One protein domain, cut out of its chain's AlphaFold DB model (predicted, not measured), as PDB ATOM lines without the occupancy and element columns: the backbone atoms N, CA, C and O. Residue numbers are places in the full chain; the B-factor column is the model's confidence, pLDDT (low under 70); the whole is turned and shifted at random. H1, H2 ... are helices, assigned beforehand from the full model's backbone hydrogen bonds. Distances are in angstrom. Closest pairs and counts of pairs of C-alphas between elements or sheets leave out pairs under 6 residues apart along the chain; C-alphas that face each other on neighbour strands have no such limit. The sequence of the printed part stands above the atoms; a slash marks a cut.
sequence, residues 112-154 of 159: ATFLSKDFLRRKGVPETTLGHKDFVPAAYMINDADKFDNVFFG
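Overview. This is residues 112 to 154 of the 159 residues of the protein "PksN protein" of Symbiodinium sp. CCMP2456 (UniProt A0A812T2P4). What shape is this? It has little regular structure: a small head, residues 112 to 141, holds two short helices, and a long tail, residues 142 to 154, sticks out. How much is helix? Of 43 printed residues, 10 lie in H1 and then H2, with no named strand: all helix. How large is the outline? It is extended, with a radius of gyration of the C-alphas of 15.4 A and spans of 48 by 20 by 13 A.

Along the chain. Where is H1? It is residues 117 to 122, 8.6 A long, from C-alpha 117 at (132.302, 290.810, 268.010). Where is H2? It is residues 127 to 130, 4.8 A long, to C-alpha 130 at (133.663, 286.369, 273.011).

Arrangement. How do the helices stand? Joined by a tight link, they are close but not clearly touching; their closest C-alphas, of Lys 117 and Leu 130, are 6.8 A apart. What of their backbones? In H1 every O i to N i+4 pair is within hydrogen-bond range; H2 is too short for one. Is anything paired? Residues 113 to 114 pair with 138 to 139, antiparallel.

Size, cuts and confidence. Which C-alphas are farthest apart? Those of Lys 133 and Gly 154, at 48.5 A. Any cut or low confidence? The printed part has no cut, and no printed residue is under 70.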
ATOM      1  N   ALA A 112     117.136 285.732 262.918       93.62
ATOM      2  CA  ALA A 112     118.287 285.854 263.803       93.62
ATOM      3  C   ALA A 112     119.255 286.918 263.264       93.62
ATOM      4  O   ALA A 112     119.707 286.863 262.123       93.62
ATOM      5  N   THR A 113     119.601 287.878 264.112       91.81
ATOM      6  CA  THR A 113     120.597 288.908 263.829       91.81
ATOM      7  C   THR A 113     121.932 288.473 264.407       91.81
ATOM      8  O   THR A 113     122.067 288.313 265.620       91.81
ATOM      9  N   PHE A 114     122.931 288.296 263.547       92.94
ATOM     10  CA  PHE A 114     124.295 288.018 263.982       92.94
ATOM     11  C   PHE A 114     125.011 289.324 264.323       92.94
ATOM     12  O   PHE A 114     125.165 290.214 263.488       92.94
ATOM     13  N   LEU A 115     125.440 289.433 265.573       93.25
ATOM     14  CA  LEU A 115     126.103 290.603 266.126       93.25
ATOM     15  C   LEU A 115     127.610 290.482 265.905       93.25
ATOM     16  O   LEU A 115     128.221 289.447 266.178       93.25
ATOM     17  N   SER A 116     128.243 291.552 265.431       92.94
ATOM     18  CA  SER A 116     129.697 291.542 265.285       92.94
ATOM     19  C   SER A 116     130.372 291.520 266.658       92.94
ATOM     20  O   SER A 116     129.916 292.160 267.610       92.94
ATOM     21  N   LYS A 117     131.505 290.815 266.770       91.62
ATOM     22  CA  LYS A 117     132.302 290.810 268.010       91.62
ATOM     23  C   LYS A 117     132.725 292.223 268.417       91.62
ATOM     24  O   LYS A 117     132.735 292.532 269.601       91.62
ATOM     25  N   ASP A 118     132.996 293.098 267.448       93.88
ATOM     26  CA  ASP A 118     133.326 294.502 267.709       93.88
ATOM     27  C   ASP A 118     132.152 295.275 268.314       93.88
ATOM     28  O   ASP A 118     132.346 296.051 269.250       93.88
ATOM     29  N   PHE A 119     130.930 295.050 267.819       92.94
ATOM     30  CA  PHE A 119     129.727 295.623 268.416       92.94
ATOM     31  C   PHE A 119     129.536 295.128 269.854       92.94
ATOM     32  O   PHE A 119     129.334 295.933 270.761       92.94
ATOM     33  N   LEU A 120     129.672 293.819 270.082       94.62
ATOM     34  CA  LEU A 120     129.528 293.211 271.407       94.62
ATOM     35  C   LEU A 120     130.590 293.705 272.397       94.62
ATOM     36  O   LEU A 120     130.263 294.036 273.536       94.62
ATOM     37  N   ARG A 121     131.842 293.853 271.954       94.69
ATOM     38  CA  ARG A 121     132.922 294.432 272.761       94.69
ATOM     39  C   ARG A 121     132.601 295.866 273.177       94.69
ATOM     40  O   ARG A 121     132.748 296.209 274.344       94.69
ATOM     41  N   ARG A 122     132.104 296.699 272.251       95.62
ATOM     42  CA  ARG A 122     131.661 298.076 272.560       95.62
ATOM     43  C   ARG A 122     130.488 298.110 273.541       95.62
ATOM     44  O   ARG A 122     130.348 299.082 274.273       95.62
ATOM     45  N   LYS A 123     129.660 297.062 273.565       93.19
ATOM     46  CA  LYS A 123     128.582 296.865 274.546       93.19
ATOM     47  C   LYS A 123     129.055 296.242 275.866       93.19
ATOM     48  O   LYS A 123     128.230 296.008 276.740       93.19
ATOM     49  N   GLY A 124     130.361 296.024 276.033       94.81
ATOM     50  CA  GLY A 124     130.959 295.571 277.287       94.81
ATOM     51  C   GLY A 124     130.974 294.056 277.477       94.81
ATOM     52  O   GLY A 124     131.198 293.596 278.594       94.81
ATOM     53  N   VAL A 125     130.753 293.264 276.422       94.88
ATOM     54  CA  VAL A 125     130.866 291.803 276.524       94.88
ATOM     55  C   VAL A 125     132.341 291.416 276.747       94.88
ATOM     56  O   VAL A 125     133.186 291.817 275.940       94.88
ATOM     57  N   PRO A 126     132.677 290.644 277.803       95.62
ATOM     58  CA  PRO A 126     134.057 290.257 278.101       95.62
ATOM     59  C   PRO A 126     134.709 289.412 276.997       95.62
ATOM     60  O   PRO A 126     134.066 288.551 276.396       95.62
ATOM     61  N   GLU A 127     136.022 289.571 276.793       94.19
ATOM     62  CA  GLU A 127     136.783 288.764 275.819       94.19
ATOM     63  C   GLU A 127     136.778 287.266 276.144       94.19
ATOM     64  O   GLU A 127     136.755 286.431 275.242       94.19
ATOM     65  N   THR A 128     136.720 286.911 277.429       94.81
ATOM     66  CA  THR A 128     136.573 285.516 277.869       94.81
ATOM     67  C   THR A 128     135.293 284.881 277.323       94.81
ATOM     68  O   THR A 128     135.301 283.713 276.946       94.81
ATOM     69  N   THR A 129     134.211 285.657 277.222       93.75
ATOM     70  CA  THR A 129     132.941 285.225 276.633       93.75
ATOM     71  C   THR A 129     133.014 285.213 275.106       93.75
ATOM     72  O   THR A 129     132.640 284.220 274.493       93.75
ATOM     73  N   LEU A 130     133.554 286.267 274.479       92.94
ATOM     74  CA  LEU A 130     133.663 286.369 273.011       92.94
ATOM     75  C   LEU A 130     134.583 285.309 272.382       92.94
ATOM     76  O   LEU A 130     134.437 284.986 271.195       92.94
ATOM     77  N   GLY A 131     135.555 284.812 273.147       91.75
ATOM     78  CA  GLY A 131     136.474 283.745 272.755       91.75
ATOM     79  C   GLY A 131     135.988 282.334 273.093       91.75
ATOM     80  O   GLY A 131     136.619 281.368 272.667       91.75
ATOM     81  N   HIS A 132     134.892 282.186 273.843       95.50
ATOM     82  CA  HIS A 132     134.404 280.874 274.258       95.50
ATOM     83  C   HIS A 132     133.863 280.079 273.061       95.50
ATOM     84  O   HIS A 132     133.122 280.612 272.236       95.50
ATOM     85  N   LYS A 133     134.198 278.785 272.976       94.94
ATOM     86  CA  LYS A 133     133.836 277.921 271.832       94.94
ATOM     87  C   LYS A 133     132.320 277.800 271.607       94.94
ATOM     88  O   LYS A 133     131.882 277.661 270.474       94.94
ATOM     89  N   ASP A 134     131.549 277.869 272.691       95.56
ATOM     90  CA  ASP A 134     130.090 277.708 272.673       95.56
ATOM     91  C   ASP A 134     129.356 279.060 272.592       95.56
ATOM     92  O   ASP A 134     128.132 279.118 272.688       95.56
ATOM     93  N   PHE A 135     130.087 280.171 272.451       94.12
ATOM     94  CA  PHE A 135     129.475 281.489 272.347       94.12
ATOM     95  C   PHE A 135     128.935 281.733 270.935       94.12
ATOM     96  O   PHE A 135     129.690 281.807 269.965       94.12
ATOM     97  N   VAL A 136     127.619 281.919 270.834       94.19
ATOM     98  CA  VAL A 136     126.933 282.251 269.583       94.19
ATOM     99  C   VAL A 136     126.527 283.727 269.619       94.19
ATOM    100  O   VAL A 136     125.650 284.091 270.402       94.19
ATOM    101  N   PRO A 137     127.123 284.599 268.786       94.12
ATOM    102  CA  PRO A 137     126.809 286.022 268.779       94.12
ATOM    103  C   PRO A 137     125.543 286.298 267.951       94.12
ATOM    104  O   PRO A 137     125.593 287.007 266.951       94.12
ATOM    105  N   ALA A 138     124.414 285.706 268.335       94.50
ATOM    106  CA  ALA A 138     123.134 285.879 267.656       94.50
ATOM    107  C   ALA A 138     122.056 286.367 268.630       94.50
ATOM    108  O   ALA A 138     122.031 285.968 269.792       94.50
ATOM    109  N   ALA A 139     121.158 287.220 268.144       93.06
ATOM    110  CA  ALA A 139     120.026 287.741 268.900       93.06
ATOM    111  C   ALA A 139     118.792 287.905 268.005       93.06
ATOM    112  O   ALA A 139     118.900 288.006 266.786       93.06
ATOM    113  N   TYR A 140     117.617 287.987 268.621       94.06
ATOM    114  CA  TYR A 140     116.366 288.313 267.943       94.06
ATOM    115  C   TYR A 140     115.966 289.735 268.327       94.06
ATOM    116  O   TYR A 140     115.401 289.960 269.394       94.06
ATOM    117  N   MET A 141     116.346 290.703 267.495       91.88
ATOM    118  CA  MET A 141     116.159 292.121 267.801       91.88
ATOM    119  C   MET A 141     114.817 292.613 267.267       91.88
ATOM    120  O   MET A 141     114.465 292.339 266.123       91.88
ATOM    121  N   ILE A 142     114.092 293.357 268.098       94.88
ATOM    122  CA  ILE A 142     112.890 294.084 267.691       94.88
ATOM    123  C   ILE A 142     113.314 295.520 267.389       94.88
ATOM    124  O   ILE A 142     113.958 296.167 268.219       94.88
ATOM    125  N   ASN A 143     112.975 296.005 266.196       92.19
ATOM    126  CA  ASN A 143     113.229 297.389 265.821       92.19
ATOM    127  C   ASN A 143     112.421 298.322 266.720       92.19
ATOM    128  O   ASN A 143     111.239 298.072 266.964       92.19
ATOM    129  N   ASP A 144     113.045 299.419 267.148       93.88
ATOM    130  CA  ASP A 144     112.380 300.470 267.920       93.88
ATOM    131  C   ASP A 144     111.768 299.987 269.247       93.88
ATOM    132  O   ASP A 144     110.752 300.516 269.692       93.88
ATOM    133  N   ALA A 145     112.369 298.977 269.885       92.00
ATOM    134  CA  ALA A 145     111.885 298.435 271.156       92.00
ATOM    135  C   ALA A 145     111.867 299.468 272.305       92.00
ATOM    136  O   ALA A 145     111.211 299.251 273.318       92.00
ATOM    137  N   ASP A 146     112.591 300.577 272.150       93.38
ATOM    138  CA  ASP A 146     112.648 301.716 273.061       93.38
ATOM    139  C   ASP A 146     111.628 302.825 272.737       93.38
ATOM    140  O   ASP A 146     111.492 303.772 273.512       93.38
ATOM    141  N   LYS A 147     110.903 302.745 271.611       93.06
ATOM    142  CA  LYS A 147     109.924 303.772 271.228       93.06
ATOM    143  C   LYS A 147     108.593 303.576 271.948       93.06
ATOM    144  O   LYS A 147     108.017 302.492 271.953       93.06
ATOM    145  N   PHE A 148     108.058 304.678 272.464       92.75
ATOM    146  CA  PHE A 148     106.746 304.743 273.097       92.75
ATOM    147  C   PHE A 148     106.105 306.113 272.842       92.75
ATOM    148  O   PHE A 148     106.768 307.146 272.967       92.75
ATOM    149  N   ASP A 149     104.822 306.135 272.473       92.25
ATOM    150  CA  ASP A 149     104.075 307.376 272.232       92.25
ATOM    151  C   ASP A 149     103.508 307.927 273.545       92.25
ATOM    152  O   ASP A 149     102.337 307.756 273.879       92.25
ATOM    153  N   ASN A 150     104.368 308.580 274.323       92.56
ATOM    154  CA  ASN A 150     103.972 309.123 275.619       92.56
ATOM    155  C   ASN A 150     102.886 310.209 275.526       92.56
ATOM    156  O   ASN A 150     102.083 310.320 276.448       92.56
ATOM    157  N   VAL A 151     102.801 310.960 274.420       92.81
ATOM    158  CA  VAL A 151     101.798 312.019 274.238       92.81
ATOM    159  C   VAL A 151     100.415 311.413 274.055       92.81
ATOM    160  O   VAL A 151      99.470 311.873 274.693       92.81
ATOM    161  N   PHE A 152     100.295 310.361 273.238       93.56
ATOM    162  CA  PHE A 152      99.034 309.638 273.067       93.56
ATOM    163  C   PHE A 152      98.500 309.091 274.399       93.56
ATOM    164  O   PHE A 152      97.300 309.168 274.658       93.56
ATOM    165  N   PHE A 153      99.390 308.588 275.262       92.62
ATOM    166  CA  PHE A 153      99.027 308.043 276.576       92.62
ATOM    167  C   PHE A 153      99.024 309.076 277.717       92.62
ATOM    168  O   PHE A 153      98.706 308.721 278.848       92.62
ATOM    169  N   GLY A 154      99.354 310.345 277.451       91.12
ATOM    170  CA  GLY A 154      99.387 311.406 278.463       91.12
ATOM    171  C   GLY A 154     100.483 311.263 279.531       91.12
ATOM    172  O   GLY A 154     100.352 311.848 280.602       91.12
TER     173      GLY A 154